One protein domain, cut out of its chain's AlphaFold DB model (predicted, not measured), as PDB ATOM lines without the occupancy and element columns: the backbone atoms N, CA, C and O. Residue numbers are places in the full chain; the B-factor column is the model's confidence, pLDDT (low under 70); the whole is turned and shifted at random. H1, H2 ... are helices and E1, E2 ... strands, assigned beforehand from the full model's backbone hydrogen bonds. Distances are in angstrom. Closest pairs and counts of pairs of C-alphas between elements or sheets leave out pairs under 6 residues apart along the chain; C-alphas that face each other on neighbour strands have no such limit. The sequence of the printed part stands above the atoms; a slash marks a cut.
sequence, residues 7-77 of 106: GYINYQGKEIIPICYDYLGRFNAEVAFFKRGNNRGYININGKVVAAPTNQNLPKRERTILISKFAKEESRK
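What this domain is: This is residues 7 to 77 of the 106 residues of the protein "WG repeat-containing protein" of Okeania sp. SIO3I5 (UniProt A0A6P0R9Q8). A small antiparallel sheet, E3, E4 and E5, makes the middle of the domain, with the hairpin of E1 and E2 toward one end and the single helix H1 set off beyond the sheet toward the other. Residues 59 to 65 and 71 to 77 stick out; residues 62 to 65 and 71 to 77 of these belong to H1. The printed part has 71 residues with five named strands and then one named helix, in the order E1 E2 E3 E4 E5 H1, and the class is mixed, helices and strands. The larger sheet has the order E3 - E4 - E5. The whole is compact, with a radius of gyration of the C-alphas of 12.8 A and spans of 35 by 29 by 18 A.

How they stand to each other: E3, residues 31 to 36, E4, residues 39 to 44, and E5, residues 49 to 51, form a meander, each strand the antiparallel neighbour of the one before. E3 and E4 are a hairpin with directions at 152 degrees; N 32 and O 43 are 2.8 A apart and N 41 and O 34 are 3.0 A apart, within hydrogen-bond range. E4 and E5 are a hairpin at 115 degrees, with N 50 and O 42 2.8 A apart, within hydrogen-bond range. E3 and E5 are the edge strands. Beside E3, residues 23 to 24 pair antiparallel with residues 34 to 35 of E3. E1, residues 7 to 9, and E2, residues 15 to 21, form an antiparallel hairpin at 165 degrees, with N 8 and O 17 2.9 A apart, within hydrogen-bond range. The closest C-alphas of E2 and E3 are those of Tyr 21 and Arg 36, 4.8 A apart. H1, residues 62 to 77, is not on the sheet, with 3 pairs of C-alphas within 10 A, and is apart from E1, E2, E3 and E4. In H1, 10 of 12 O i to N i+4 pairs are within hydrogen-bond range.

Where its parts are: E3 is 16.2 A from first to last C-alpha and E4 is 16.1 A; C-alpha 31 is at (41.184, 53.109, 27.211). E5 is shorter, 5.7 A. E2 is 13.2 A and E1 6.8 A, with C-alpha 7 at (31.911, 43.057, 27.592). H1 is 21.5 A, has a kink of 27 degrees near residue 71, and ends with C-alpha 77 at (48.172, 59.000, 12.581).

The domain as a whole: The two C-alphas farthest apart, those of Gln 12 and Arg 61, are 37.5 A apart. The printed part has no cut. No link is long; those from E2 to E3 and from E5 to H1 are short but not tight. The mean pLDDT of the printed part is 71.0, and residues 50 to 77 are under 70.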
ATOM      1  N   GLY A   7      32.037  42.250  28.800       85.69
ATOM      2  CA  GLY A   7      31.911  43.057  27.592       85.69
ATOM      3  C   GLY A   7      31.374  44.435  27.962       85.69
ATOM      4  O   GLY A   7      31.179  44.734  29.142       85.69
ATOM      5  N   TYR A   8      31.165  45.282  26.963       85.25
ATOM      6  CA  TYR A   8      30.695  46.646  27.169       85.25
ATOM      7  C   TYR A   8      29.560  46.959  26.205       85.25
ATOM      8  O   TYR A   8      29.701  46.815  24.989       85.25
ATOM      9  N   ILE A   9      28.441  47.401  26.766       87.56
ATOM     10  CA  ILE A   9      27.261  47.836  26.024       87.56
ATOM     11  C   ILE A   9      27.097  49.345  26.185       87.56
ATOM     12  O   ILE A   9      27.454  49.913  27.216       87.56
ATOM     13  N   ASN A  10      26.563  50.001  25.162       83.94
ATOM     14  CA  ASN A  10      26.141  51.393  25.260       83.94
ATOM     15  C   ASN A  10      24.810  51.498  26.028       83.94
ATOM     16  O   ASN A  10      24.071  50.522  26.138       83.94
ATOM     17  N   TYR A  11      24.429  52.709  26.437       84.88
ATOM     18  CA  TYR A  11      23.116  53.027  27.019       84.88
ATOM     19  C   TYR A  11      21.932  52.648  26.115       84.88
ATOM     20  O   TYR A  11      20.822  52.457  26.592       84.88
ATOM     21  N   GLN A  12      22.170  52.507  24.808       88.94
ATOM     22  CA  GLN A  12      21.182  52.033  23.832       88.94
ATOM     23  C   GLN A  12      21.037  50.499  23.798       88.94
ATOM     24  O   GLN A  12      20.351  49.979  22.924       88.94
ATOM     25  N   GLY A  13      21.743  49.757  24.657       85.06
ATOM     26  CA  GLY A  13      21.771  48.289  24.641       85.06
ATOM     27  C   GLY A  13      22.586  47.684  23.491       85.06
ATOM     28  O   GLY A  13      22.621  46.469  23.337       85.06
ATOM     29  N   LYS A  14      23.259  48.509  22.680       85.56
ATOM     30  CA  LYS A  14      24.153  48.033  21.617       85.56
ATOM     31  C   LYS A  14      25.478  47.569  22.202       85.56
ATOM     32  O   LYS A  14      26.127  48.325  22.927       85.56
ATOM     33  N   GLU A  15      25.902  46.369  21.834       86.12
ATOM     34  CA  GLU A  15      27.236  45.864  22.150       86.12
ATOM     35  C   GLU A  15      28.298  46.700  21.433       86.12
ATOM     36  O   GLU A  15      28.326  46.776  20.207       86.12
ATOM     37  N   ILE A  16      29.164  47.351  22.212       86.50
ATOM     38  CA  ILE A  16      30.353  48.035  21.688       86.50
ATOM     39  C   ILE A  16      31.557  47.093  21.766       86.50
ATOM     40  O   ILE A  16      32.395  47.055  20.868       86.50
ATOM     41  N   ILE A  17      31.640  46.325  22.855       84.25
ATOM     42  CA  ILE A  17      32.695  45.351  23.107       84.25
ATOM     43  C   ILE A  17      32.034  44.010  23.417       84.25
ATOM     44  O   ILE A  17      31.279  43.931  24.390       84.25
ATOM     45  N   PRO A  18      32.332  42.955  22.638       84.94
ATOM     46  CA  PRO A  18      31.691  41.658  22.804       84.94
ATOM     47  C   PRO A  18      32.026  41.043  24.170       84.94
ATOM     48  O   PRO A  18      33.141  41.204  24.676       84.94
ATOM     49  N   ILE A  19      31.073  40.307  24.754       85.88
ATOM     50  CA  ILE A  19      31.194  39.656  26.073       85.88
ATOM     51  C   ILE A  19      32.038  38.372  25.960       85.88
ATOM     52  O   ILE A  19      31.584  37.248  26.165       85.88
ATOM     53  N   CYS A  20      33.302  38.545  25.581       84.44
ATOM     54  CA  CYS A  20      34.236  37.465  25.252       84.44
ATOM     55  C   CYS A  20      35.529  37.516  26.079       84.44
ATOM     56  O   CYS A  20      36.452  36.743  25.813       84.44
ATOM     57  N   TYR A  21      35.628  38.448  27.028       84.81
ATOM     58  CA  TYR A  21      36.837  38.697  27.808       84.81
ATOM     59  C   TYR A  21      36.704  38.124  29.215       84.81
ATOM     60  O   TYR A  21      35.689  38.331  29.864       84.81
ATOM     61  N   ASP A  22      37.741  37.474  29.728       87.31
ATOM     62  CA  ASP A  22      37.749  36.937  31.098       87.31
ATOM     63  C   ASP A  22      37.851  38.046  32.148       87.31
ATOM     64  O   ASP A  22      37.499  37.869  33.310       87.31
ATOM     65  N   TYR A  23      38.380  39.203  31.746       85.62
ATOM     66  CA  TYR A  23      38.419  40.400  32.569       85.62
ATOM     67  C   TYR A  23      38.412  41.638  31.681       85.62
ATOM     68  O   TYR A  23      39.226  41.754  30.761       85.62
ATOM     69  N   LEU A  24      37.538  42.589  31.996       86.62
ATOM     70  CA  LEU A  24      37.516  43.912  31.391       86.62
ATOM     71  C   LEU A  24      37.554  44.944  32.518       86.62
ATOM     72  O   LEU A  24      36.668  44.988  33.368       86.62
ATOM     73  N   GLY A  25      38.627  45.729  32.557       84.25
ATOM     74  CA  GLY A  25      38.790  46.801  33.526       84.25
ATOM     75  C   GLY A  25      37.931  48.018  33.190       84.25
ATOM     76  O   GLY A  25      37.349  48.132  32.115       84.25
ATOM     77  N   ARG A  26      37.899  48.972  34.119       82.19
ATOM     78  CA  ARG A  26      37.237  50.263  33.920       82.19
ATOM     79  C   ARG A  26      38.012  51.116  32.904       82.19
ATOM     80  O   ARG A  26      39.244  51.093  32.890       82.19
ATOM     81  N   PHE A  27      37.288  51.860  32.074       79.88
ATOM     82  CA  PHE A  27      37.873  52.804  31.121       79.88
ATOM     83  C   PHE A  27      38.467  54.007  31.855       79.88
ATOM     84  O   PHE A  27      37.761  54.682  32.602       79.88
ATOM     85  N   ASN A  28      39.747  54.282  31.604       75.38
ATOM     86  CA  ASN A  28      40.458  55.476  32.047       75.38
ATOM     87  C   ASN A  28      41.045  56.164  30.811       75.38
ATOM     88  O   ASN A  28      41.752  55.518  30.041       75.38
ATOM     89  N   ALA A  29      40.763  57.459  30.628       76.56
ATOM     90  CA  ALA A  29      41.209  58.223  29.455       76.56
ATOM     91  C   ALA A  29      40.913  57.493  28.125       76.56
ATOM     92  O   ALA A  29      41.803  57.283  27.311       76.56
ATOM     93  N   GLU A  30      39.662  57.045  27.954       81.81
ATOM     94  CA  GLU A  30      39.152  56.359  26.751       81.81
ATOM     95  C   GLU A  30      39.723  54.961  26.470       81.81
ATOM     96  O   GLU A  30      39.366  54.339  25.469       81.81
ATOM     97  N   VAL A  31      40.546  54.417  27.371       81.44
ATOM     98  CA  VAL A  31      41.184  53.109  27.211       81.44
ATOM     99  C   VAL A  31      40.933  52.231  28.441       81.44
ATOM    100  O   VAL A  31      41.021  52.677  29.582       81.44
ATOM    101  N   ALA A  32      40.630  50.957  28.224       83.00
ATOM    102  CA  ALA A  32      40.492  49.939  29.257       83.00
ATOM    103  C   ALA A  32      41.485  48.800  29.036       83.00
ATOM    104  O   ALA A  32      41.854  48.464  27.912       83.00
ATOM    105  N   PHE A  33      41.902  48.176  30.132       82.75
ATOM    106  CA  PHE A  33      42.672  46.941  30.089       82.75
ATOM    107  C   PHE A  33      41.728  45.745  29.934       82.75
ATOM    108  O   PHE A  33      40.751  45.642  30.676       82.75
ATOM    109  N   PHE A  34      42.047  44.817  29.034       86.38
ATOM    110  CA  PHE A  34      41.310  43.562  28.885       86.38
ATOM    111  C   PHE A  34      42.232  42.348  29.027       86.38
ATOM    112  O   PHE A  34      43.425  42.406  28.712       86.38
ATOM    113  N   LYS A  35      41.658  41.223  29.463       83.12
ATOM    114  CA  LYS A  35      42.286  39.900  29.474       83.12
ATOM    115  C   LYS A  35      41.348  38.884  28.828       83.12
ATOM    116  O   LYS A  35      40.160  38.859  29.131       83.12
ATOM    117  N   ARG A  36      41.899  38.042  27.959       84.75
ATOM    118  CA  ARG A  36      41.226  36.902  27.331       84.75
ATOM    119  C   ARG A  36      42.216  35.743  27.240       84.75
ATOM    120  O   ARG A  36      43.171  35.802  26.469       84.75
ATOM    121  N   GLY A  37      42.019  34.717  28.051       81.81
ATOM    122  CA  GLY A  37      42.966  33.642  28.309       81.81
ATOM    123  C   GLY A  37      44.325  34.190  28.748       81.81
ATOM    124  O   GLY A  37      44.445  34.957  29.713       81.81
ATOM    125  N   ASN A  38      45.354  33.834  27.980       78.81
ATOM    126  CA  ASN A  38      46.717  34.332  28.167       78.81
ATOM    127  C   ASN A  38      46.954  35.705  27.520       78.81
ATOM    128  O   ASN A  38      47.938  36.369  27.840       78.81
ATOM    129  N   ASN A  39      46.038  36.172  26.671       75.44
ATOM    130  CA  ASN A  39      46.177  37.438  25.967       75.44
ATOM    131  C   ASN A  39      45.705  38.595  26.848       75.44
ATOM    132  O   ASN A  39      44.654  38.540  27.490       75.44
ATOM    133  N   ARG A  40      46.491  39.670  26.872       81.19
ATOM    134  CA  ARG A  40      46.215  40.892  27.632       81.19
ATOM    135  C   ARG A  40      46.509  42.085  26.746       81.19
ATOM    136  O   ARG A  40      47.490  42.056  26.016       81.19
ATOM    137  N   GLY A  41      45.701  43.127  26.824       80.50
ATOM    138  CA  GLY A  41      45.897  44.302  25.986       80.50
ATOM    139  C   GLY A  41      45.093  45.493  26.462       80.50
ATOM    140  O   GLY A  41      44.497  45.480  27.543       80.50
ATOM    141  N   TYR A  42      45.085  46.524  25.630       81.38
ATOM    142  CA  TYR A  42      44.299  47.724  25.857       81.38
ATOM    143  C   TYR A  42      43.289  47.899  24.731       81.38
ATOM    144  O   TYR A  42      43.635  47.747  23.558       81.38
ATOM    145  N   ILE A  43      42.052  48.207  25.093       83.62
ATOM    146  CA  ILE A  43      40.937  48.444  24.181       83.62
ATOM    147  C   ILE A  43      40.393  49.850  24.417       83.62
ATOM    148  O   ILE A  43      40.300  50.295  25.556       83.62
ATOM    149  N   ASN A  44      40.072  50.568  23.351       83.69
ATOM    150  CA  ASN A  44      39.440  51.881  23.431       83.69
ATOM    151  C   ASN A  44      37.921  51.723  23.663       83.69
ATOM    152  O   ASN A  44      37.361  50.669  23.355       83.69
ATOM    153  N   ILE A  45      37.242  52.763  24.158       82.25
ATOM    154  CA  ILE A  45      35.770  52.825  24.273       82.25
ATOM    155  C   ILE A  45      35.040  52.463  22.973       82.25
ATOM    156  O   ILE A  45      33.926  51.967  23.026       82.25
ATOM    157  N   ASN A  46      35.678  52.653  21.816       80.62
ATOM    158  CA  ASN A  46      35.144  52.296  20.498       80.62
ATOM    159  C   ASN A  46      35.308  50.804  20.134       80.62
ATOM    160  O   ASN A  46      35.084  50.423  18.988       80.62
ATOM    161  N   GLY A  47      35.803  49.969  21.052       76.06
ATOM    162  CA  GLY A  47      36.073  48.547  20.814       76.06
ATOM    163  C   GLY A  47      37.327  48.250  19.984       76.06
ATOM    164  O   GLY A  47      37.614  47.096  19.673       76.06
ATOM    165  N   LYS A  48      38.126  49.272  19.649       79.50
ATOM    166  CA  LYS A  48      39.397  49.101  18.931       79.50
ATOM    167  C   LYS A  48      40.516  48.708  19.890       79.50
ATOM    168  O   LYS A  48      40.757  49.398  20.877       79.50
ATOM    169  N   VAL A  49      41.234  47.633  19.581       75.94
ATOM    170  CA  VAL A  49      42.424  47.219  20.336       75.94
ATOM    171  C   VAL A  49      43.572  48.188  20.035       75.94
ATOM    172  O   VAL A  49      44.032  48.282  18.900       75.94
ATOM    173  N   VAL A  50      44.008  48.930  21.054       68.81
ATOM    174  CA  VAL A  50      45.044  49.977  20.976       68.81
ATOM    175  C   VAL A  50      46.442  49.374  21.112       68.81
ATOM    176  O   VAL A  50      47.369  49.774  20.413       68.81
ATOM    177  N   ALA A  51      46.585  48.367  21.974       62.56
ATOM    178  CA  ALA A  51      47.822  47.617  22.149       62.56
ATOM    179  C   ALA A  51      47.547  46.134  21.895       62.56
ATOM    180  O   ALA A  51      46.752  45.514  22.610       62.56
ATOM    181  N   ALA A  52      48.188  45.595  20.858       50.47
ATOM    182  CA  ALA A  52      48.111  44.184  20.510       50.47
ATOM    183  C   ALA A  52      48.618  43.314  21.678       50.47
ATOM    184  O   ALA A  52      49.513  43.747  22.410       50.47
ATOM    185  N   PRO A  53      48.067  42.102  21.868       49.97
ATOM    186  CA  PRO A  53      48.422  41.238  22.981       49.97
ATOM    187  C   PRO A  53      49.862  40.752  22.848       49.97
ATOM    188  O   PRO A  53      50.143  39.766  22.174       49.97
ATOM    189  N   THR A  54      50.798  41.447  23.482       44.34
ATOM    190  CA  THR A  54      52.154  40.930  23.634       44.34
ATOM    191  C   THR A  54      52.141  39.993  24.834       44.34
ATOM    192  O   THR A  54      51.827  40.399  25.949       44.34
ATOM    193  N   ASN A  55      52.469  38.720  24.604       41.75
ATOM    194  CA  ASN A  55      52.547  37.659  25.621       41.75
ATOM    195  C   ASN A  55      53.663  37.892  26.666       41.75
ATOM    196  O   ASN A  55      53.947  37.035  27.498       41.75
ATOM    197  N   GLN A  56      54.321  39.049  26.627       38.66
ATOM    198  CA  GLN A  56      55.306  39.460  27.607       38.66
ATOM    199  C   GLN A  56      54.594  40.283  28.668       38.66
ATOM    200  O   GLN A  56      53.908  41.254  28.362       38.66
ATOM    201  N   ASN A  57      54.733  39.872  29.928       45.94
ATOM    202  CA  ASN A  57      54.419  40.707  31.079       45.94
ATOM    203  C   ASN A  57      54.960  42.121  30.829       45.94
ATOM    204  O   ASN A  57      56.155  42.328  30.996       45.94
ATOM    205  N   LEU A  58      54.110  43.077  30.436       53.09
ATOM    206  CA  LEU A  58      54.510  44.479  30.377       53.09
ATOM    207  C   LEU A  58      54.780  44.908  31.823       53.09
ATOM    208  O   LEU A  58      53.827  45.003  32.614       53.09
ATOM    209  N   PRO A  59      56.043  45.140  32.218       51.44
ATOM    210  CA  PRO A  59      56.342  45.592  33.563       51.44
ATOM    211  C   PRO A  59      55.647  46.941  33.784       51.44
ATOM    212  O   PRO A  59      55.540  47.757  32.868       51.44
ATOM    213  N   LYS A  60      55.166  47.209  35.009       52.88
ATOM    214  CA  LYS A  60      54.429  48.447  35.364       52.88
ATOM    215  C   LYS A  60      55.088  49.734  34.830       52.88
ATOM    216  O   LYS A  60      54.375  50.694  34.566       52.88
ATOM    217  N   ARG A  61      56.416  49.743  34.660       54.78
ATOM    218  CA  ARG A  61      57.209  50.872  34.148       54.78
ATOM    219  C   ARG A  61      57.014  51.150  32.651       54.78
ATOM    220  O   ARG A  61      57.045  52.309  32.251       54.78
ATOM    221  N   GLU A  62      56.734  50.136  31.834       56.44
ATOM    222  CA  GLU A  62      56.518  50.317  30.389       56.44
ATOM    223  C   GLU A  62      55.133  50.880  30.053       56.44
ATOM    224  O   GLU A  62      54.953  51.479  28.992       56.44
ATOM    225  N   ARG A  63      54.167  50.788  30.984       51.25
ATOM    226  CA  ARG A  63      52.841  51.417  30.833       51.25
ATOM    227  C   ARG A  63      52.952  52.919  30.571       51.25
ATOM    228  O   ARG A  63      52.275  53.432  29.687       51.25
ATOM    229  N   THR A  64      53.827  53.610  31.298       54.50
ATOM    230  CA  THR A  64      54.031  55.062  31.167       54.50
ATOM    231  C   THR A  64      54.654  55.430  29.820       54.50
ATOM    232  O   THR A  64      54.241  56.397  29.174       54.50
ATOM    233  N   ILE A  65      55.612  54.624  29.352       64.56
ATOM    234  CA  ILE A  65      56.279  54.829  28.060       64.56
ATOM    235  C   ILE A  65      55.274  54.643  26.921       64.56
ATOM    236  O   ILE A  65      55.215  55.474  26.021       64.56
ATOM    237  N   LEU A  66      54.420  53.619  26.992       59.56
ATOM    238  CA  LEU A  66      53.395  53.384  25.978       59.56
ATOM    239  C   LEU A  66      52.333  54.480  25.946       59.56
ATOM    240  O   LEU A  66      52.042  54.959  24.859       59.56
ATOM    241  N   ILE A  67      51.812  54.937  27.092       60.44
ATOM    242  CA  ILE A  67      50.822  56.033  27.132       60.44
ATOM    243  C   ILE A  67      51.401  57.305  26.495       60.44
ATOM    244  O   ILE A  67      50.768  57.918  25.639       60.44
ATOM    245  N   SER A  68      52.639  57.668  26.844       55.38
ATOM    246  CA  SER A  68      53.298  58.849  26.271       55.38
ATOM    247  C   SER A  68      53.660  58.691  24.783       55.38
ATOM    248  O   SER A  68      53.586  59.660  24.022       55.38
ATOM    249  N   LYS A  69      54.012  57.478  24.335       61.78
ATOM    250  CA  LYS A  69      54.320  57.178  22.930       61.78
ATOM    251  C   LYS A  69      53.057  57.159  22.074       61.78
ATOM    252  O   LYS A  69      53.064  57.746  20.996       61.78
ATOM    253  N   PHE A  70      51.970  56.578  22.578       59.62
ATOM    254  CA  PHE A  70      50.679  56.571  21.896       59.62
ATOM    255  C   PHE A  70      50.078  57.977  21.825       59.62
ATOM    256  O   PHE A  70      49.670  58.375  20.744       59.62
ATOM    257  N   ALA A  71      50.156  58.788  22.888       58.41
ATOM    258  CA  ALA A  71      49.722  60.192  22.846       58.41
ATOM    259  C   ALA A  71      50.463  61.016  21.764       58.41
ATOM    260  O   ALA A  71      49.869  61.852  21.080       58.41
ATOM    261  N   LYS A  72      51.761  60.747  21.542       55.09
ATOM    262  CA  LYS A  72      52.531  61.358  20.440       55.09
ATOM    263  C   LYS A  72      52.218  60.756  19.065       55.09
ATOM    264  O   LYS A  72      52.269  61.474  18.069       55.09
ATOM    265  N   GLU A  73      51.934  59.460  18.977       47.81
ATOM    266  CA  GLU A  73      51.625  58.774  17.714       47.81
ATOM    267  C   GLU A  73      50.187  59.006  17.230       47.81
ATOM    268  O   GLU A  73      49.956  59.059  16.023       47.81
ATOM    269  N   GLU A  74      49.235  59.222  18.131       47.75
ATOM    270  CA  GLU A  74      47.841  59.552  17.812       47.75
ATOM    271  C   GLU A  74      47.739  60.932  17.146       47.75
ATOM    272  O   GLU A  74      46.984  61.099  16.193       47.75
ATOM    273  N   SER A  75      48.646  61.849  17.509       47.81
ATOM    274  CA  SER A  75      48.876  63.128  16.815       47.81
ATOM    275  C   SER A  75      49.493  62.968  15.410       47.81
ATOM    276  O   SER A  75      49.426  63.884  14.593       47.81
ATOM    277  N   ARG A  76      50.131  61.822  15.116       44.47
ATOM    278  CA  ARG A  76      50.822  61.528  13.838       44.47
ATOM    279  C   ARG A  76      49.999  60.647  12.891       44.47
ATOM    280  O   ARG A  76      50.235  60.671  11.685       44.47
ATOM    281  N   LYS A  77      49.046  59.859  13.402       39.06
ATOM    282  CA  LYS A  77      48.172  59.000  12.581       39.06
ATOM    283  C   LYS A  77      46.974  59.750  11.994       39.06
ATOM    284  O   LYS A  77      46.551  59.400  10.894       39.06
TER     285      LYS A  77